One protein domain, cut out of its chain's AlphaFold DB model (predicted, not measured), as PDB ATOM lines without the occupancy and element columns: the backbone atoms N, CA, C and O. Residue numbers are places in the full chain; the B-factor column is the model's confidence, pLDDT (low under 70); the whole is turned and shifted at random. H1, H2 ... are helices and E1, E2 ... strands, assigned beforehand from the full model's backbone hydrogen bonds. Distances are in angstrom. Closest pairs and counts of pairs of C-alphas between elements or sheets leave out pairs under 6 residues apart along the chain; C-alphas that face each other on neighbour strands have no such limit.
ATOM      1  N   GLN A  24     -19.483  12.316  91.276       72.62
ATOM      2  CA  GLN A  24     -18.283  11.518  91.505       72.62
ATOM      3  C   GLN A  24     -18.733  10.121  91.944       72.62
ATOM      4  O   GLN A  24     -19.495   9.995  92.907       72.62
ATOM      5  N   THR A  25     -18.312   9.081  91.229       79.19
ATOM      6  CA  THR A  25     -18.794   7.723  91.504       79.19
ATOM      7  C   THR A  25     -17.733   6.970  92.280       79.19
ATOM      8  O   THR A  25     -16.644   6.722  91.763       79.19
ATOM      9  N   ALA A  26     -18.041   6.587  93.517       82.81
ATOM     10  CA  ALA A  26     -17.206   5.651  94.256       82.81
ATOM     11  C   ALA A  26     -17.234   4.284  93.557       82.81
ATOM     12  O   ALA A  26     -18.305   3.725  93.290       82.81
ATOM     13  N   VAL A  27     -16.051   3.759  93.255       85.38
ATOM     14  CA  VAL A  27     -15.863   2.474  92.588       85.38
ATOM     15  C   VAL A  27     -14.797   1.664  93.301       85.38
ATOM     16  O   VAL A  27     -13.886   2.187  93.945       85.38
ATOM     17  N   THR A  28     -14.907   0.358  93.156       86.38
ATOM     18  CA  THR A  28     -13.917  -0.600  93.615       86.38
ATOM     19  C   THR A  28     -13.258  -1.202  92.390       86.38
ATOM     20  O   THR A  28     -13.947  -1.571  91.446       86.38
ATOM     21  N   VAL A  29     -11.934  -1.290  92.386       85.12
ATOM     22  CA  VAL A  29     -11.168  -1.820  91.257       85.12
ATOM     23  C   VAL A  29     -10.403  -3.049  91.717       85.12
ATOM     24  O   VAL A  29      -9.596  -2.970  92.646       85.12
ATOM     25  N   ALA A  30     -10.655  -4.178  91.063       85.50
ATOM     26  CA  ALA A  30      -9.931  -5.426  91.246       85.50
ATOM     27  C   ALA A  30      -9.082  -5.689  89.998       85.50
ATOM     28  O   ALA A  30      -9.609  -5.860  88.907       85.50
ATOM     29  N   PHE A  31      -7.760  -5.691  90.141       80.44
ATOM     30  CA  PHE A  31      -6.864  -5.950  89.017       80.44
ATOM     31  C   PHE A  31      -6.701  -7.454  88.797       80.44
ATOM     32  O   PHE A  31      -6.430  -8.198  89.743       80.44
ATOM     33  N   ASN A  32      -6.811  -7.887  87.544       78.31
ATOM     34  CA  ASN A  32      -6.652  -9.283  87.169       78.31
ATOM     35  C   ASN A  32      -5.151  -9.618  87.175       78.31
ATOM     36  O   ASN A  32      -4.353  -9.096  86.387       78.31
ATOM     37  N   GLN A  33      -4.724 -10.440  88.138       65.19
ATOM     38  CA  GLN A  33      -3.316 -10.807  88.272       65.19
ATOM     39  C   GLN A  33      -2.844 -11.613  87.055       65.19
ATOM     40  O   GLN A  33      -3.530 -12.515  86.585       65.19
ATOM     41  N   GLY A  34      -1.648 -11.298  86.552       60.97
ATOM     42  CA  GLY A  34      -1.045 -12.003  85.414       60.97
ATOM     43  C   GLY A  34      -1.576 -11.597  84.036       60.97
ATOM     44  O   GLY A  34      -1.017 -12.027  83.031       60.97
ATOM     45  N   THR A  35      -2.580 -10.722  83.957       63.78
ATOM     46  CA  THR A  35      -3.116 -10.185  82.696       63.78
ATOM     47  C   THR A  35      -2.682  -8.730  82.516       63.78
ATOM     48  O   THR A  35      -3.488  -7.807  82.390       63.78
ATOM     49  N   ALA A  36      -1.373  -8.492  82.575       63.75
ATOM     50  CA  ALA A  36      -0.815  -7.212  82.163       63.75
ATOM     51  C   ALA A  36      -0.885  -7.105  80.635       63.75
ATOM     52  O   ALA A  36      -0.391  -7.984  79.933       63.75
ATOM     53  N   VAL A  37      -1.455  -6.014  80.122       69.75
ATOM     54  CA  VAL A  37      -1.354  -5.657  78.697       69.75
ATOM     55  C   VAL A  37       0.074  -5.196  78.397       69.75
ATOM     56  O   VAL A  37       0.656  -5.530  77.370       69.75
ATOM     57  N   HIS A  38       0.660  -4.454  79.339       70.56
ATOM     58  CA  HIS A  38       2.072  -4.095  79.368       70.56
ATOM     59  C   HIS A  38       2.446  -3.698  80.794       70.56
ATOM     60  O   HIS A  38       1.793  -2.829  81.367       70.56
ATOM     61  N   THR A  39       3.517  -4.266  81.343       62.81
ATOM     62  CA  THR A  39       4.106  -3.846  82.620       62.81
ATOM     63  C   THR A  39       5.574  -3.518  82.423       62.81
ATOM     64  O   THR A  39       6.352  -4.350  81.961       62.81
ATOM     65  N   ASN A  40       5.975  -2.315  82.817       60.84
ATOM     66  CA  ASN A  40       7.344  -2.095  83.266       60.84
ATOM     67  C   ASN A  40       7.344  -2.081  84.806       60.84
ATOM     68  O   ASN A  40       6.289  -2.169  85.437       60.84
ATOM     69  N   ASN A  41       8.516  -1.989  85.432       53.22
ATOM     70  CA  ASN A  41       8.623  -2.062  86.895       53.22
ATOM     71  C   ASN A  41       7.943  -0.889  87.636       53.22
ATOM     72  O   ASN A  41       7.942  -0.877  88.864       53.22
ATOM     73  N   THR A  42       7.395   0.105  86.928       59.44
ATOM     74  CA  THR A  42       6.866   1.342  87.520       59.44
ATOM     75  C   THR A  42       5.476   1.754  87.027       59.44
ATOM     76  O   THR A  42       4.867   2.632  87.630       59.44
ATOM     77  N   GLY A  43       4.924   1.110  85.996       71.31
ATOM     78  CA  GLY A  43       3.548   1.290  85.543       71.31
ATOM     79  C   GLY A  43       3.217   0.504  84.275       71.31
ATOM     80  O   GLY A  43       3.920  -0.438  83.898       71.31
ATOM     81  N   GLY A  44       2.109   0.864  83.630       79.81
ATOM     82  CA  GLY A  44       1.596   0.099  82.506       79.81
ATOM     83  C   GLY A  44       0.082   0.112  82.368       79.81
ATOM     84  O   GLY A  44      -0.602   1.018  82.849       79.81
ATOM     85  N   ALA A  45      -0.408  -0.922  81.692       83.38
ATOM     86  CA  ALA A  45      -1.817  -1.182  81.468       83.38
ATOM     87  C   ALA A  45      -2.158  -2.609  81.911       83.38
ATOM     88  O   ALA A  45      -1.434  -3.561  81.591       83.38
ATOM     89  N   TRP A  46      -3.269  -2.758  82.623       83.69
ATOM     90  CA  TRP A  46      -3.742  -4.036  83.156       83.69
ATOM     91  C   TRP A  46      -5.211  -4.223  82.845       83.69
ATOM     92  O   TRP A  46      -5.956  -3.247  82.775       83.69
ATOM     93  N   TYR A  47      -5.622  -5.480  82.734       84.94
ATOM     94  CA  TYR A  47      -7.032  -5.803  82.867       84.94
ATOM     95  C   TYR A  47      -7.457  -5.715  84.332       84.94
ATOM     96  O   TYR A  47      -6.711  -6.098  85.241       84.94
ATOM     97  N   GLY A  48      -8.665  -5.232  84.561       83.88
ATOM     98  CA  GLY A  48      -9.287  -5.266  85.868       83.88
ATOM     99  C   GLY A  48     -10.788  -5.079  85.791       83.88
ATOM    100  O   GLY A  48     -11.327  -4.531  84.831       83.88
ATOM    101  N   ASP A  49     -11.442  -5.515  86.851       86.94
ATOM    102  CA  ASP A  49     -12.866  -5.363  87.040       86.94
ATOM    103  C   ASP A  49     -13.132  -4.125  87.891       86.94
ATOM    104  O   ASP A  49     -12.581  -3.942  88.981       86.94
ATOM    105  N   ILE A  50     -14.005  -3.263  87.389       86.50
ATOM    106  CA  ILE A  50     -14.554  -2.129  88.118       86.50
ATOM    107  C   ILE A  50     -15.920  -2.556  88.643       86.50
ATOM    108  O   ILE A  50     -16.768  -3.008  87.880       86.50
ATOM    109  N   GLY A  51     -16.135  -2.414  89.944       83.62
ATOM    110  CA  GLY A  51     -17.400  -2.667  90.626       83.62
ATOM    111  C   GLY A  51     -17.822  -1.499  91.521       83.62
ATOM    112  O   GLY A  51     -17.126  -0.490  91.643       83.62
ATOM    113  N   GLY A  52     -18.973  -1.637  92.184       82.06
ATOM    114  CA  GLY A  52     -19.545  -0.602  93.054       82.06
ATOM    115  C   GLY A  52     -20.582   0.255  92.328       82.06
ATOM    116  O   GLY A  52     -21.493  -0.284  91.705       82.06
ATOM    117  N   GLY A  53     -20.462   1.587  92.403       68.00
ATOM    118  CA  GLY A  53     -21.388   2.517  91.738       68.00
ATOM    119  C   GLY A  53     -21.340   2.482  90.202       68.00
ATOM    120  O   GLY A  53     -22.150   3.140  89.550       68.00
ATOM    121  N   TYR A  54     -20.398   1.729  89.627       74.00
ATOM    122  CA  TYR A  54     -20.283   1.425  88.204       74.00
ATOM    123  C   TYR A  54     -19.683   0.024  88.036       74.00
ATOM    124  O   TYR A  54     -18.793  -0.344  88.800       74.00
ATOM    125  N   THR A  55     -20.153  -0.746  87.052       81.19
ATOM    126  CA  THR A  55     -19.662  -2.109  86.798       81.19
ATOM    127  C   THR A  55     -19.096  -2.239  85.391       81.19
ATOM    128  O   THR A  55     -19.818  -2.014  84.419       81.19
ATOM    129  N   LEU A  56     -17.832  -2.637  85.281       82.19
ATOM    130  CA  LEU A  56     -17.145  -2.925  84.026       82.19
ATOM    131  C   LEU A  56     -16.223  -4.122  84.238       82.19
ATOM    132  O   LEU A  56     -15.321  -4.040  85.062       82.19
ATOM    133  N   ALA A  57     -16.461  -5.211  83.514       82.88
ATOM    134  CA  ALA A  57     -15.580  -6.375  83.536       82.88
ATOM    135  C   ALA A  57     -14.489  -6.241  82.467       82.88
ATOM    136  O   ALA A  57     -14.746  -5.652  81.412       82.88
ATOM    137  N   ASP A  58     -13.304  -6.787  82.742       79.19
ATOM    138  CA  ASP A  58     -12.158  -6.818  81.817       79.19
ATOM    139  C   ASP A  58     -11.796  -5.438  81.231       79.19
ATOM    140  O   ASP A  58     -11.395  -5.296  80.072       79.19
ATOM    141  N   ALA A  59     -11.926  -4.388  82.041       85.38
ATOM    142  CA  ALA A  59     -11.538  -3.042  81.656       85.38
ATOM    143  C   ALA A  59     -10.018  -2.948  81.520       85.38
ATOM    144  O   ALA A  59      -9.286  -3.443  82.376       85.38
ATOM    145  N   ILE A  60      -9.531  -2.237  80.500       86.00
ATOM    146  CA  ILE A  60      -8.118  -1.859  80.450       86.00
ATOM    147  C   ILE A  60      -7.927  -0.585  81.267       86.00
ATOM    148  O   ILE A  60      -8.533   0.454  80.994       86.00
ATOM    149  N   ILE A  61      -7.072  -0.684  82.278       87.75
ATOM    150  CA  ILE A  61      -6.789   0.368  83.245       87.75
ATOM    151  C   ILE A  61      -5.331   0.788  83.070       87.75
ATOM    152  O   ILE A  61      -4.423  -0.034  83.201       87.75
ATOM    153  N   TYR A  62      -5.106   2.066  82.776       88.75
ATOM    154  CA  TYR A  62      -3.796   2.631  82.444       88.75
ATOM    155  C   TYR A  62      -3.254   3.454  83.608       88.75
ATOM    156  O   TYR A  62      -3.931   4.366  84.079       88.75
ATOM    157  N   CYS A  63      -2.029   3.188  84.062       85.75
ATOM    158  CA  CYS A  63      -1.367   4.052  85.040       85.75
ATOM    159  C   CYS A  63      -0.926   5.352  84.369       85.75
ATOM    160  O   CYS A  63      -0.222   5.318  83.358       85.75
ATOM    161  N   ILE A  64      -1.294   6.492  84.954       85.31
ATOM    162  CA  ILE A  64      -0.889   7.812  84.447       85.31
ATOM    163  C   ILE A  64       0.030   8.571  85.412       85.31
ATOM    164  O   ILE A  64       0.605   9.591  85.036       85.31
ATOM    165  N   ASP A  65       0.231   8.062  86.628       77.12
ATOM    166  CA  ASP A  65       1.166   8.617  87.614       77.12
ATOM    167  C   ASP A  65       2.560   7.979  87.452       77.12
ATOM    168  O   ASP A  65       2.695   6.760  87.361       77.12
ATOM    169  N   GLN A  66       3.606   8.805  87.388       69.94
ATOM    170  CA  GLN A  66       5.004   8.362  87.286       69.94
ATOM    171  C   GLN A  66       5.630   8.075  88.657       69.94
ATOM    172  O   GLN A  66       6.590   7.312  88.776       69.94
ATOM    173  N   THR A  67       5.134   8.736  89.702       62.47
ATOM    174  CA  THR A  67       5.803   8.811  91.005       62.47
ATOM    175  C   THR A  67       5.438   7.666  91.932       62.47
ATOM    176  O   THR A  67       6.133   7.432  92.922       62.47
ATOM    177  N   ARG A  68       4.345   6.956  91.650       64.25
ATOM    178  CA  ARG A  68       3.753   6.015  92.599       64.25
ATOM    179  C   ARG A  68       3.446   4.691  91.922       64.25
ATOM    180  O   ARG A  68       2.581   4.574  91.061       64.25
ATOM    181  N   GLN A  69       4.219   3.694  92.335       59.03
ATOM    182  CA  GLN A  69       4.172   2.346  91.795       59.03
ATOM    183  C   GLN A  69       2.912   1.633  92.289       59.03
ATOM    184  O   GLN A  69       2.636   1.563  93.489       59.03
ATOM    185  N   PHE A  70       2.150   1.089  91.350       66.44
ATOM    186  CA  PHE A  70       1.113   0.115  91.642       66.44
ATOM    187  C   PHE A  70       1.762  -1.262  91.809       66.44
ATOM    188  O   PHE A  70       2.548  -1.672  90.955       66.44
ATOM    189  N   ASN A  71       1.441  -1.974  92.893       65.75
ATOM    190  CA  ASN A  71       1.843  -3.366  93.056       65.75
ATOM    191  C   ASN A  71       0.681  -4.291  92.645       65.75
ATOM    192  O   ASN A  71      -0.195  -4.560  93.474       65.75
ATOM    193  N   PRO A  72       0.674  -4.823  91.408       60.59
ATOM    194  CA  PRO A  72      -0.379  -5.726  90.944       60.59
ATOM    195  C   PRO A  72      -0.445  -7.044  91.728       60.59
ATOM    196  O   PRO A  72      -1.457  -7.735  91.657       60.59
ATOM    197  N   ALA A  73       0.597  -7.402  92.491       59.41
ATOM    198  CA  ALA A  73       0.621  -8.633  93.280       59.41
ATOM    199  C   ALA A  73      -0.267  -8.570  94.538       59.41
ATOM    200  O   ALA A  73      -0.590  -9.609  95.117       59.41
ATOM    201  N   GLN A  74      -0.694  -7.379  94.971       61.62
ATOM    202  CA  GLN A  74      -1.678  -7.242  96.043       61.62
ATOM    203  C   GLN A  74      -3.093  -7.389  95.461       61.62
ATOM    204  O   GLN A  74      -3.658  -6.437  94.930       61.62
ATOM    205  N   ALA A  75      -3.657  -8.599  95.581       53.75
ATOM    206  CA  ALA A  75      -4.986  -9.020  95.104       53.75
ATOM    207  C   ALA A  75      -6.183  -8.369  95.836       53.75
ATOM    208  O   ALA A  75      -7.222  -9.005  96.005       53.75
ATOM    209  N   ALA A  76      -6.041  -7.148  96.348       62.38
ATOM    210  CA  ALA A  76      -7.100  -6.495  97.104       62.38
ATOM    211  C   ALA A  76      -7.914  -5.561  96.197       62.38
ATOM    212  O   ALA A  76      -7.329  -4.849  95.382       62.38
ATOM    213  N   PRO A  77      -9.248  -5.514  96.349       73.62
ATOM    214  CA  PRO A  77     -10.040  -4.463  95.746       73.62
ATOM    215  C   PRO A  77      -9.598  -3.104  96.301       73.62
ATOM    216  O   PRO A  77      -9.621  -2.874  97.512       73.62
ATOM    217  N   TYR A  78      -9.203  -2.198  95.416       79.50
ATOM    218  CA  TYR A  78      -8.796  -0.842  95.768       79.50
ATOM    219  C   TYR A  78      -9.973   0.114  95.575       79.50
ATOM    220  O   TYR A  78     -10.682   0.048  94.570       79.50
ATOM    221  N   ASN A  79     -10.175   1.023  96.527       86.06
ATOM    222  CA  ASN A  79     -11.233   2.025  96.438       86.06
ATOM    223  C   ASN A  79     -10.741   3.243  95.656       86.06
ATOM    224  O   ASN A  79      -9.752   3.875  96.030       86.06
ATOM    225  N   TYR A  80     -11.473   3.591  94.605       85.44
ATOM    226  CA  TYR A  80     -11.249   4.787  93.807       85.44
ATOM    227  C   TYR A  80     -12.518   5.618  93.749       85.44
ATOM    228  O   TYR A  80     -13.637   5.138  93.912       85.44
ATOM    229  N   THR A  81     -12.335   6.894  93.460       85.38
ATOM    230  CA  THR A  81     -13.413   7.735  92.964       85.38
ATOM    231  C   THR A  81     -13.193   7.948  91.475       85.38
ATOM    232  O   THR A  81     -12.075   8.234  91.039       85.38
ATOM    233  N   MET A  82     -14.249   7.753  90.695       86.88
ATOM    234  CA  MET A  82     -14.250   7.931  89.253       86.88
ATOM    235  C   MET A  82     -14.715   9.346  88.900       86.88
ATOM    236  O   MET A  82     -15.768   9.793  89.357       86.88
ATOM    237  N   TYR A  83     -13.940  10.019  88.053       85.12
ATOM    238  CA  TYR A  83     -14.140  11.404  87.639       85.12
ATOM    239  C   TYR A  83     -14.189  11.522  86.114       85.12
ATOM    240  O   TYR A  83     -13.466  10.829  85.390       85.12
ATOM    241  N   THR A  84     -14.995  12.455  85.609       86.62
ATOM    242  CA  THR A  84     -14.775  13.015  84.264       86.62
ATOM    243  C   THR A  84     -13.528  13.905  84.262       86.62
ATOM    244  O   THR A  84     -13.087  14.356  85.320       86.62
ATOM    245  N   PHE A  85     -12.965  14.217  83.090       85.75
ATOM    246  CA  PHE A  85     -11.804  15.120  83.004       85.75
ATOM    247  C   PHE A  85     -12.088  16.490  83.613       85.75
ATOM    248  O   PHE A  85     -11.302  16.977  84.417       85.75
ATOM    249  N   ALA A  86     -13.249  17.072  83.310       82.44
ATOM    250  CA  ALA A  86     -13.651  18.354  83.875       82.44
ATOM    251  C   ALA A  86     -13.734  18.313  85.411       82.44
ATOM    252  O   ALA A  86     -13.273  19.236  86.072       82.44
ATOM    253  N   GLN A  87     -14.270  17.235  85.991       82.25
ATOM    254  CA  GLN A  87     -14.350  17.078  87.448       82.25
ATOM    255  C   GLN A  87     -12.992  16.860  88.087       82.25
ATOM    256  O   GLN A  87     -12.727  17.390  89.160       82.25
ATOM    257  N   PHE A  88     -12.144  16.070  87.434       82.12
ATOM    258  CA  PHE A  88     -10.807  15.800  87.921       82.12
ATOM    259  C   PHE A  88      -9.972  17.091  87.972       82.12
ATOM    260  O   PHE A  88      -9.307  17.349  88.972       82.12
ATOM    261  N   LEU A  89     -10.086  17.944  86.946       79.88
ATOM    262  CA  LEU A  89      -9.423  19.253  86.877       79.88
ATOM    263  C   LEU A  89     -10.047  20.309  87.799       79.88
ATOM    264  O   LEU A  89      -9.328  21.134  88.355       79.88
ATOM    265  N   ALA A  90     -11.371  20.280  87.992       76.62
ATOM    266  CA  ALA A  90     -12.057  21.110  88.988       76.62
ATOM    267  C   ALA A  90     -11.742  20.677  90.437       76.62
ATOM    268  O   ALA A  90     -11.960  21.445  91.373       76.62
ATOM    269  N   GLY A  91     -11.184  19.474  90.594       66.12
ATOM    270  CA  GLY A  91     -10.542  18.956  91.793       66.12
ATOM    271  C   GLY A  91     -11.459  18.169  92.738       66.12
ATOM    272  O   GLY A  91     -12.635  18.491  92.912       66.12
ATOM    273  N   PRO A  92     -10.890  17.193  93.469       54.72
ATOM    274  CA  PRO A  92     -11.121  17.029  94.894       54.72
ATOM    275  C   PRO A  92     -10.180  17.985  95.647       54.72
ATOM    276  O   PRO A  92      -8.983  17.737  95.789       54.72
ATOM    277  N   ALA A  93     -10.706  19.114  96.118       45.97
ATOM    278  CA  ALA A  93      -9.979  19.987  97.029       45.97
ATOM    279  C   ALA A  93      -9.841  19.303  98.402       45.97
ATOM    280  O   ALA A  93     -10.680  19.483  99.279       45.97
ATOM    281  N   SER A  94      -8.782  18.526  98.615       42.31
ATOM    282  CA  SER A  94      -8.309  18.231  99.968       42.31
ATOM    283  C   SER A  94      -6.789  18.134  99.982       42.31
ATOM    284  O   SER A  94      -6.200  17.119  99.624       42.31
ATOM    285  N   THR A  95      -6.183  19.260 100.353       41.38
ATOM    286  CA  THR A  95      -4.992  19.372 101.204       41.38
ATOM    287  C   THR A  95      -4.185  18.079 101.395       41.38
ATOM    288  O   THR A  95      -4.608  17.197 102.137       41.38
ATOM    289  N   ALA A  96      -2.981  18.060 100.809       39.16
ATOM    290  CA  ALA A  96      -1.903  17.072 100.976       39.16
ATOM    291  C   ALA A  96      -1.861  15.872 100.006       39.16
ATOM    292  O   ALA A  96      -1.666  14.733 100.428       39.16
ATOM    293  N   THR A  97      -1.923  16.111  98.692       41.41
ATOM    294  CA  THR A  97      -1.665  15.064  97.685       41.41
ATOM    295  C   THR A  97      -0.454  15.403  96.795       41.41
ATOM    296  O   THR A  97      -0.476  16.427  96.117       41.41
ATOM    297  N   PRO A  98       0.598  14.555  96.756       42.91
ATOM    298  CA  PRO A  98       1.810  14.766  95.944       42.91
ATOM    299  C   PRO A  98       1.632  14.724  94.418       42.91
ATOM    300  O   PRO A  98       2.584  15.002  93.699       42.91
ATOM    301  N   TRP A  99       0.449  14.375  93.904       55.09
ATOM    302  CA  TRP A  99       0.122  14.569  92.493       55.09
ATOM    303  C   TRP A  99      -0.710  15.840  92.418       55.09
ATOM    304  O   TRP A  99      -1.906  15.824  92.696       55.09
ATOM    305  N   ALA A 100      -0.035  16.968  92.202       54.12
ATOM    306  CA  ALA A 100      -0.681  18.261  92.077       54.12
ATOM    307  C   ALA A 100      -1.163  18.408  90.624       54.12
ATOM    308  O   ALA A 100      -0.340  18.694  89.753       54.12
ATOM    309  N   PRO A 101      -2.470  18.275  90.334       55.12
ATOM    310  CA  PRO A 101      -3.018  18.512  88.996       55.12
ATOM    311  C   PRO A 101      -2.867  19.969  88.527       55.12
ATOM    312  O   PRO A 101      -3.348  20.305  87.456       55.12
ATOM    313  N   ALA A 102      -2.192  20.838  89.292       53.91
ATOM    314  CA  ALA A 102      -2.040  22.268  89.036       53.91
ATOM    315  C   ALA A 102      -1.437  22.612  87.660       53.91
ATOM    316  O   ALA A 102      -1.618  23.733  87.197       53.91
ATOM    317  N   ASN A 103      -0.771  21.658  86.997       64.88
ATOM    318  CA  ASN A 103      -0.225  21.828  85.646       64.88
ATOM    319  C   ASN A 103      -0.923  20.964  84.581       64.88
ATOM    320  O   ASN A 103      -0.543  21.027  83.416       64.88
ATOM    321  N   LEU A 104      -1.910  20.147  84.959       78.69
ATOM    322  CA  LEU A 104      -2.692  19.363  84.009       78.69
ATOM    323  C   LEU A 104      -3.831  20.214  83.456       78.69
ATOM    324  O   LEU A 104      -4.617  20.805  84.190       78.69
ATOM    325  N   THR A 105      -3.935  20.237  82.138       81.88
ATOM    326  CA  THR A 105      -5.028  20.861  81.398       81.88
ATOM    327  C   THR A 105      -5.940  19.797  80.795       81.88
ATOM    328  O   THR A 105      -5.618  18.604  80.769       81.88
ATOM    329  N   LEU A 106      -7.089  20.227  80.270       84.12
ATOM    330  CA  LEU A 106      -7.980  19.337  79.526       84.12
ATOM    331  C   LEU A 106      -7.277  18.742  78.299       84.12
ATOM    332  O   LEU A 106      -7.445  17.558  78.021       84.12
ATOM    333  N   ASP A 107      -6.437  19.527  77.624       85.19
ATOM    334  CA  ASP A 107      -5.665  19.058  76.473       85.19
ATOM    335  C   ASP A 107      -4.655  17.981  76.866       85.19
ATOM    336  O   ASP A 107      -4.515  16.989  76.152       85.19
ATOM    337  N   ASN A 108      -4.014  18.108  78.034       85.50
ATOM    338  CA  ASN A 108      -3.125  17.065  78.543       85.50
ATOM    339  C   ASN A 108      -3.887  15.758  78.804       85.50
ATOM    340  O   ASN A 108      -3.418  14.695  78.406       85.50
ATOM    341  N   LEU A 109      -5.067  15.820  79.432       86.81
ATOM    342  CA  LEU A 109      -5.882  14.625  79.692       86.81
ATOM    343  C   LEU A 109      -6.406  13.988  78.400       86.81
ATOM    344  O   LEU A 109      -6.360  12.767  78.265       86.81
ATOM    345  N   ASN A 110      -6.829  14.797  77.426       89.06
ATOM    346  CA  ASN A 110      -7.215  14.312  76.099       89.06
ATOM    347  C   ASN A 110      -6.035  13.649  75.380       89.06
ATOM    348  O   ASN A 110      -6.205  12.618  74.733       89.06
ATOM    349  N   HIS A 111      -4.826  14.195  75.515       89.12
ATOM    350  CA  HIS A 111      -3.641  13.625  74.882       89.12
ATOM    351  C   HIS A 111      -3.225  12.317  75.562       89.12
ATOM    352  O   HIS A 111      -2.916  11.338  74.886       89.12
ATOM    353  N   ILE A 112      -3.300  12.246  76.892       89.38
ATOM    354  CA  ILE A 112      -3.103  10.990  77.621       89.38
ATOM    355  C   ILE A 112      -4.139   9.948  77.172       89.38
ATOM    356  O   ILE A 112      -3.763   8.813  76.904       89.38
ATOM    357  N   ALA A 113      -5.410  10.325  77.008       90.69
ATOM    358  CA  ALA A 113      -6.450   9.420  76.516       90.69
ATOM    359  C   ALA A 113      -6.185   8.923  75.090       90.69
ATOM    360  O   ALA A 113      -6.323   7.729  74.820       90.69
ATOM    361  N   PHE A 114      -5.738   9.809  74.197       91.06
ATOM    362  CA  PHE A 114      -5.280   9.433  72.862       91.06
ATOM    363  C   PHE A 114      -4.159   8.390  72.942       91.06
ATOM    364  O   PHE A 114      -4.281   7.310  72.367       91.06
ATOM    365  N   LEU A 115      -3.105   8.666  73.709       89.75
ATOM    366  CA  LEU A 115      -1.970   7.759  73.879       89.75
ATOM    367  C   LEU A 115      -2.408   6.405  74.455       89.75
ATOM    368  O   LEU A 115      -2.052   5.362  73.907       89.75
ATOM    369  N   SER A 116      -3.248   6.406  75.493       89.12
ATOM    370  CA  SER A 116      -3.833   5.190  76.068       89.12
ATOM    371  C   SER A 116      -4.636   4.385  75.043       89.12
ATOM    372  O   SER A 116      -4.510   3.164  75.011       89.12
ATOM    373  N   SER A 117      -5.385   5.042  74.151       87.00
ATOM    374  CA  SER A 117      -6.142   4.364  73.088       87.00
ATOM    375  C   SER A 117      -5.258   3.666  72.047       87.00
ATOM    376  O   SER A 117      -5.700   2.727  71.392       87.00
ATOM    377  N   THR A 118      -4.003   4.104  71.908       87.00
ATOM    378  CA  THR A 118      -3.030   3.525  70.968       87.00
ATOM    379  C   THR A 118      -2.202   2.387  71.561       87.00
ATOM    380  O   THR A 118      -1.377   1.811  70.851       87.00
ATOM    381  N   TYR A 119      -2.410   2.034  72.837       84.94
ATOM    382  CA  TYR A 119      -1.766   0.855  73.415       84.94
ATOM    383  C   TYR A 119      -2.134  -0.384  72.613       84.94
ATOM    384  O   TYR A 119      -3.306  -0.731  72.459       84.94
ATOM    385  N   ALA A 120      -1.114  -1.094  72.152       83.56
ATOM    386  CA  ALA A 120      -1.320  -2.369  71.502       83.56
ATOM    387  C   ALA A 120      -1.676  -3.417  72.562       83.56
ATOM    388  O   ALA A 120      -0.885  -3.703  73.467       83.56
ATOM    389  N   VAL A 121      -2.878  -3.973  72.424       75.19
ATOM    390  CA  VAL A 121      -3.418  -5.038  73.268       75.19
ATOM    391  C   VAL A 121      -3.161  -6.373  72.575       75.19
ATOM    392  O   VAL A 121      -3.611  -6.582  71.451       75.19
ATOM    393  N   GLY A 122      -2.400  -7.273  73.198       66.31
ATOM    394  CA  GLY A 122      -2.055  -8.552  72.577       66.31
ATOM    395  C   GLY A 122      -0.864  -9.252  73.230       66.31
ATOM    396  O   GLY A 122      -0.337  -8.763  74.228       66.31
ATOM    397  N   PRO A 123      -0.433 -10.407  72.688       59.97
ATOM    398  CA  PRO A 123       0.670 -11.171  73.252       59.97
ATOM    399  C   PRO A 123       1.951 -10.335  73.290       59.97
ATOM    400  O   PRO A 123       2.308  -9.665  72.318       59.97
ATOM    401  N   SER A 124       2.653 -10.409  74.420       66.69
ATOM    402  CA  SER A 124       3.906  -9.700  74.656       66.69
ATOM    403  C   SER A 124       4.937 -10.063  73.586       66.69
ATOM    404  O   SER A 124       5.440 -11.188  73.556       66.69
ATOM    405  N   ASN A 125       5.278  -9.109  72.724       73.00
ATOM    406  CA  ASN A 125       6.398  -9.222  71.797       73.00
ATOM    407  C   ASN A 125       7.323  -7.997  71.952       73.00
ATOM    408  O   ASN A 125       6.872  -6.949  72.428       73.00
ATOM    409  N   PRO A 126       8.612  -8.095  71.576       74.62
ATOM    410  CA  PRO A 126       9.580  -7.029  71.839       74.62
ATOM    411  C   PRO A 126       9.210  -5.672  71.223       74.62
ATOM    412  O   PRO A 126       9.402  -4.643  71.867       74.62
ATOM    413  N   GLY A 127       8.657  -5.661  70.005       76.94
ATOM    414  CA  GLY A 127       8.278  -4.429  69.306       76.94
ATOM    415  C   GLY A 127       7.084  -3.731  69.955       76.94
ATOM    416  O   GLY A 127       7.140  -2.536  70.238       76.94
ATOM    417  N   THR A 128       6.035  -4.490  70.270       80.00
ATOM    418  CA  THR A 128       4.857  -4.016  71.006       80.00
ATOM    419  C   THR A 128       5.240  -3.493  72.389       80.00
ATOM    420  O   THR A 128       4.785  -2.421  72.782       80.00
ATOM    421  N   ASN A 129       6.129  -4.187  73.104       79.12
ATOM    422  CA  ASN A 129       6.596  -3.748  74.420       79.12
ATOM    423  C   ASN A 129       7.408  -2.450  74.339       79.12
ATOM    424  O   ASN A 129       7.202  -1.549  75.145       79.12
ATOM    425  N   ALA A 130       8.297  -2.319  73.349       82.31
ATOM    426  CA  ALA A 130       9.054  -1.086  73.141       82.31
ATOM    427  C   ALA A 130       8.133   0.102  72.808       82.31
ATOM    428  O   ALA A 130       8.293   1.181  73.381       82.31
ATOM    429  N   SER A 131       7.140  -0.110  71.938       86.00
ATOM    430  CA  SER A 131       6.139   0.904  71.585       86.00
ATOM    431  C   SER A 131       5.302   1.319  72.799       86.00
ATOM    432  O   SER A 131       5.255   2.499  73.139       86.00
ATOM    433  N   ASN A 132       4.708   0.359  73.512       85.88
ATOM    434  CA  ASN A 132       3.910   0.628  74.714       85.88
ATOM    435  C   ASN A 132       4.750   1.300  75.819       85.88
ATOM    436  O   ASN A 132       4.262   2.194  76.504       85.88
ATOM    437  N   GLY A 133       6.032   0.946  75.958       84.62
ATOM    438  CA  GLY A 133       6.959   1.623  76.866       84.62
ATOM    439  C   GLY A 133       7.214   3.088  76.493       84.62
ATOM    440  O   GLY A 133       7.227   3.953  77.371       84.62
ATOM    441  N   ALA A 134       7.368   3.398  75.203       86.69
ATOM    442  CA  ALA A 134       7.509   4.776  74.727       86.69
ATOM    443  C   ALA A 134       6.233   5.604  74.966       86.69
ATOM    444  O   ALA A 134       6.313   6.756  75.407       86.69
ATOM    445  N   ILE A 135       5.057   5.002  74.747       88.12
ATOM    446  CA  ILE A 135       3.761   5.621  75.056       88.12
ATOM    447  C   ILE A 135       3.662   5.907  76.563       88.12
ATOM    448  O   ILE A 135       3.373   7.041  76.942       88.12
ATOM    449  N   GLN A 136       3.987   4.933  77.424       86.69
ATOM    450  CA  GLN A 136       3.975   5.101  78.884       86.69
ATOM    451  C   GLN A 136       4.855   6.272  79.339       86.69
ATOM    452  O   GLN A 136       4.429   7.099  80.145       86.69
ATOM    453  N   ASN A 137       6.076   6.364  78.806       85.94
ATOM    454  CA  ASN A 137       7.003   7.449  79.132       85.94
ATOM    455  C   ASN A 137       6.458   8.816  78.707       85.94
ATOM    456  O   ASN A 137       6.652   9.806  79.410       85.94
ATOM    457  N   THR A 138       5.745   8.872  77.580       87.31
ATOM    458  CA  THR A 138       5.109  10.104  77.099       87.31
ATOM    459  C   THR A 138       3.939  10.509  77.992       87.31
ATOM    460  O   THR A 138       3.841  11.676  78.367       87.31
ATOM    461  N   ILE A 139       3.096   9.552  78.399       87.12
ATOM    462  CA  ILE A 139       2.006   9.781  79.361       87.12
ATOM    463  C   ILE A 139       2.556  10.377  80.658       87.12
ATOM    464  O   ILE A 139       2.016  11.361  81.153       87.12
ATOM    465  N   TRP A 140       3.651   9.825  81.178       85.38
ATOM    466  CA  TRP A 140       4.305  10.328  82.385       85.38
ATOM    467  C   TRP A 140       4.914  11.717  82.217       85.38
ATOM    468  O   TRP A 140       4.760  12.566  83.090       85.38
ATOM    469  N   ALA A 141       5.552  11.986  81.078       82.81
ATOM    470  CA  ALA A 141       6.056  13.320  80.781       82.81
ATOM    471  C   ALA A 141       4.916  14.353  80.741       82.81
ATOM    472  O   ALA A 141       5.055  15.436  81.305       82.81
ATOM    473  N   ILE A 142       3.773  14.016  80.128       84.38
ATOM    474  CA  ILE A 142       2.582  14.878  80.111       84.38
ATOM    475  C   ILE A 142       2.015  15.041  81.526       84.38
ATOM    476  O   ILE A 142       1.720  16.162  81.938       84.38
ATOM    477  N   SER A 143       1.884  13.953  82.292       81.25
ATOM    478  CA  SER A 143       1.289  13.988  83.632       81.25
ATOM    479  C   SER A 143       2.137  14.722  84.669       81.25
ATOM    480  O   SER A 143       1.589  15.253  85.635       81.25
ATOM    481  N   ALA A 144       3.446  14.825  84.441       76.56
ATOM    482  CA  ALA A 144       4.361  15.678  85.196       76.56
ATOM    483  C   ALA A 144       4.326  17.163  84.766       76.56
ATOM    484  O   ALA A 144       5.057  17.980  85.326       76.56
ATOM    485  N   GLY A 145       3.497  17.536  83.782       73.31
ATOM    486  CA  GLY A 145       3.415  18.897  83.231       73.31
ATOM    487  C   GLY A 145       4.495  19.219  82.192       73.31
ATOM    488  O   GLY A 145       4.732  20.383  81.884       73.31
ATOM    489  N   GLY A 146       5.176  18.201  81.663       61.06
ATOM    490  CA  GLY A 146       6.319  18.344  80.762       61.06
ATOM    491  C   GLY A 146       5.975  18.487  79.277       61.06
ATOM    492  O   GLY A 146       6.878  18.773  78.495       61.06
ATOM    493  N   ASN A 147       4.719  18.287  78.852       61.19
ATOM    494  CA  ASN A 147       4.377  18.343  77.427       61.19
ATOM    495  C   ASN A 147       2.935  18.828  77.175       61.19
ATOM    496  O   ASN A 147       1.970  18.137  77.495       61.19
ATOM    497  N   ASN A 148       2.803  20.011  76.566       61.22
ATOM    498  CA  ASN A 148       1.527  20.664  76.227       61.22
ATOM    499  C   ASN A 148       1.150  20.493  74.751       61.22
ATOM    500  O   ASN A 148       0.458  21.332  74.177       61.22
ATOM    501  N   THR A 149       1.639  19.436  74.103       66.69
ATOM    502  CA  THR A 149       1.201  19.115  72.746       66.69
ATOM    503  C   THR A 149      -0.297  18.795  72.777       66.69
ATOM    504  O   THR A 149      -0.698  17.927  73.557       66.69
ATOM    505  N   PRO A 150      -1.132  19.483  71.973       66.06
ATOM    506  CA  PRO A 150      -2.551  19.171  71.882       66.06
ATOM    507  C   PRO A 150      -2.748  17.729  71.420       66.06
ATOM    508  O   PRO A 150      -1.991  17.236  70.579       66.06
ATOM    509  N   ALA A 151      -3.776  17.065  71.944       67.62
ATOM    510  CA  ALA A 151      -4.177  15.763  71.434       67.62
ATOM    511  C   ALA A 151      -4.497  15.866  69.930       67.62
ATOM    512  O   ALA A 151      -5.122  16.846  69.506       67.62
ATOM    513  N   PRO A 152      -4.143  14.859  69.114       69.31
ATOM    514  CA  PRO A 152      -4.775  14.685  67.813       69.31
ATOM    515  C   PRO A 152      -6.294  14.656  68.018       69.31
ATOM    516  O   PRO A 152      -6.771  14.037  68.969       69.31
ATOM    517  N   GLY A 153      -7.049  15.368  67.176       66.69
ATOM    518  CA  GLY A 153      -8.499  15.498  67.347       66.69
ATOM    519  C   GLY A 153      -9.194  14.144  67.557       66.69
ATOM    520  O   GLY A 153      -8.862  13.162  66.895       66.69
ATOM    521  N   GLY A 154     -10.153  14.094  68.481       71.75
ATOM    522  CA  GLY A 154     -10.881  12.880  68.854       71.75
ATOM    523  C   GLY A 154     -11.875  13.140  69.987       71.75
ATOM    524  O   GLY A 154     -11.746  14.126  70.714       71.75
ATOM    525  N   ASP A 155     -12.879  12.272  70.123       81.31
ATOM    526  CA  ASP A 155     -13.809  12.300  71.255       81.31
ATOM    527  C   ASP A 155     -13.320  11.350  72.355       81.31
ATOM    528  O   ASP A 155     -13.339  10.128  72.199       81.31
ATOM    529  N   PHE A 156     -12.886  11.931  73.473       86.00
ATOM    530  CA  PHE A 156     -12.427  11.210  74.663       86.00
ATOM    531  C   PHE A 156     -13.430  11.305  75.821       86.00
ATOM    532  O   PHE A 156     -13.097  11.021  76.971       86.00
ATOM    533  N   SER A 157     -14.683  11.680  75.539       83.75
ATOM    534  CA  SER A 157     -15.755  11.818  76.534       83.75
ATOM    535  C   SER A 157     -16.127  10.513  77.240       83.75
ATOM    536  O   SER A 157     -16.787  10.540  78.281       83.75
ATOM    537  N   ASN A 158     -15.702   9.368  76.711       86.94
ATOM    538  CA  ASN A 158     -15.866   8.037  77.291       86.94
ATOM    539  C   ASN A 158     -14.743   7.664  78.278       86.94
ATOM    540  O   ASN A 158     -14.888   6.705  79.029       86.94
ATOM    541  N   TYR A 159     -13.655   8.430  78.357       90.00
ATOM    542  CA  TYR A 159     -12.588   8.177  79.323       90.00
ATOM    543  C   TYR A 159     -12.907   8.751  80.706       90.00
ATOM    544  O   TYR A 159     -13.556   9.791  80.858       90.00
ATOM    545  N   ARG A 160     -12.460   8.051  81.748       89.56
ATOM    546  CA  ARG A 160     -12.612   8.453  83.150       89.56
ATOM    547  C   ARG A 160     -11.292   8.336  83.891       89.56
ATOM    548  O   ARG A 160     -10.490   7.448  83.613       89.56
ATOM    549  N   VAL A 161     -11.109   9.224  84.860       89.25
ATOM    550  CA  VAL A 161      -9.973   9.201  85.782       89.25
ATOM    551  C   VAL A 161     -10.398   8.487  87.056       89.25
ATOM    552  O   VAL A 161     -11.404   8.846  87.665       89.25
ATOM    553  N   LEU A 162      -9.631   7.485  87.459       88.12
ATOM    554  CA  LEU A 162      -9.776   6.786  88.728       88.12
ATOM    555  C   LEU A 162      -8.732   7.345  89.684       88.12
ATOM    556  O   LEU A 162      -7.538   7.251  89.409       88.12
ATOM    557  N   TYR A 163      -9.173   7.915  90.801       84.62
ATOM    558  CA  TYR A 163      -8.274   8.516  91.781       84.62
ATOM    559  C   TYR A 163      -8.606   8.057  93.200       84.62
ATOM    560  O   TYR A 163      -9.756   8.133  93.632       84.62
ATOM    561  N   ASN A 164      -7.596   7.569  93.925       79.62
ATOM    562  CA  ASN A 164      -7.756   7.041  95.286       79.62
ATOM    563  C   ASN A 164      -7.583   8.104  96.388       79.62
ATOM    564  O   ASN A 164      -7.569   7.767  97.569       79.62
ATOM    565  N   GLY A 165      -7.417   9.382  96.030       72.50
ATOM    566  CA  GLY A 165      -7.245  10.460  97.008       72.50
ATOM    567  C   GLY A 165      -5.850  10.547  97.624       72.50
ATOM    568  O   GLY A 165      -5.603  11.443  98.423       72.50
ATOM    569  N   GLN A 166      -4.933   9.644  97.278       68.06
ATOM    570  CA  GLN A 166      -3.604   9.596  97.877       68.06
ATOM    571  C   GLN A 166      -2.526   9.656  96.811       68.06
ATOM    572  O   GLN A 166      -1.769  10.631  96.729       68.06
ATOM    573  N   ASN A 167      -2.394   8.568  96.058       66.00
ATOM    574  CA  ASN A 167      -1.159   8.223  95.380       66.00
ATOM    575  C   ASN A 167      -1.319   7.363  94.133       66.00
ATOM    576  O   ASN A 167      -0.322   6.889  93.614       66.00
ATOM    577  N   GLN A 168      -2.531   7.095  93.677       75.44
ATOM    578  CA  GLN A 168      -2.701   6.302  92.474       75.44
ATOM    579  C   GLN A 168      -3.756   6.950  91.614       75.44
ATOM    580  O   GLN A 168      -4.894   7.167  92.051       75.44
ATOM    581  N   THR A 169      -3.345   7.230  90.383       82.94
ATOM    582  CA  THR A 169      -4.243   7.703  89.353       82.94
ATOM    583  C   THR A 169      -4.155   6.801  88.146       82.94
ATOM    584  O   THR A 169      -3.078   6.577  87.583       82.94
ATOM    585  N   PHE A 170      -5.325   6.337  87.730       87.88
ATOM    586  CA  PHE A 170      -5.489   5.582  86.510       87.88
ATOM    587  C   PHE A 170      -6.444   6.266  85.553       87.88
ATOM    588  O   PHE A 170      -7.284   7.082  85.936       87.88
ATOM    589  N   LEU A 171      -6.325   5.872  84.298       91.12
ATOM    590  CA  LEU A 171      -7.284   6.161  83.258       91.12
ATOM    591  C   LEU A 171      -7.991   4.865  82.868       91.12
ATOM    592  O   LEU A 171      -7.358   3.816  82.770       91.12
ATOM    593  N   VAL A 172      -9.292   4.940  82.618       91.06
ATOM    594  CA  VAL A 172     -10.070   3.828  82.069       91.06
ATOM    595  C   VAL A 172     -11.004   4.333  80.979       91.06
ATOM    596  O   VAL A 172     -11.574   5.422  81.091       91.06
TER     597      VAL A 172
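What this domain is: This is residues 24 to 172 of the 207 residues of the protein "PEP-CTERM domain-containing protein" of Gemmatimonas aurantiaca (strain T-27 / DSM 14586 / JCM 11422 / NBRC 100505) (UniProt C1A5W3). A small closed barrel of six strands has a helical hairpin, H2 and H3, side by side on its outside, while the short helix H1 stands on it by E4 and E5. Round the ring run E1, E2, E3, E6, E5, E4 and back to E1, each neighbour pair antiparallel. The printed part has 149 residues with named elements in the order E1 E2 E3 E4 H1 H2 H3 E5 E6, of mixed class, helices and strands. It is compact, with a radius of gyration of the C-alphas of 14.4 A and spans of 41 by 35 by 27 A.

How they stand to each other: E1, residues 25 to 40, bends by 92 degrees at residue 33. It makes a hairpin with E2, residues 43 to 52, where N 30 and O 49 are 2.8 A apart. E2 makes a hairpin with E3, residues 56 to 63, with N 48 and O 59 at 2.9 A. E1, E2 and E3 form a meander, each strand the antiparallel neighbour of the one before; E4, residues 78 to 83, is the antiparallel neighbour of E1, making a Greek key of four strands, with N 27 and O 80 at 2.9 A. H1, residues 85 to 90, is on the barrel at a height of 8.9 A. H2, residues 106 to 117, touches H1 with residues 106 to 109 alone, closest at the C-alphas of Phe 85 and Leu 106, 6.7 A. H3, residues 126 to 143, touches H2 with residues 135 to 143 alone, closest at the C-alphas of Ile 112 and Ile 139, 5.5 A, at a shallow tilt of 12 degrees, opposite ways. H3 lies over E1 and E2, slantwise to the strands at 35 degrees to E1 on the local plane. E5, residues 159 to 163, is the neighbour of E4, with N 83 and O 161 at 2.8 A. E6, residues 169 to 172, makes a hairpin with E5, with N 162 and O 170 at 2.8 A, and is the neighbour of E3, with N 171 and O 62 at 2.8 A. In H1, H2 and H3 every O i to N i+4 pair is within hydrogen-bond range.

Where its parts are: E1 begins at C-alpha 25 (-18.794, 7.723, 91.504) and measures 29.1 A; E2 measures 24.4 A. H3 runs 25.5 A from C-alpha 126 (9.580, -7.029, 71.839). E6 ends at C-alpha 172 (-10.070, 3.828, 82.069).

The domain as a whole: The C-alphas farthest apart, those of Thr 95 and Asn 125, are 42.6 A apart. The printed part has no cut. The links E3 to E4, H1 to H2 and H3 to E5 are long. Mean pLDDT of the printed part is 75.9; 47 residues are under 70, among them 66 to 76, 91 to 103 and 146 to 153.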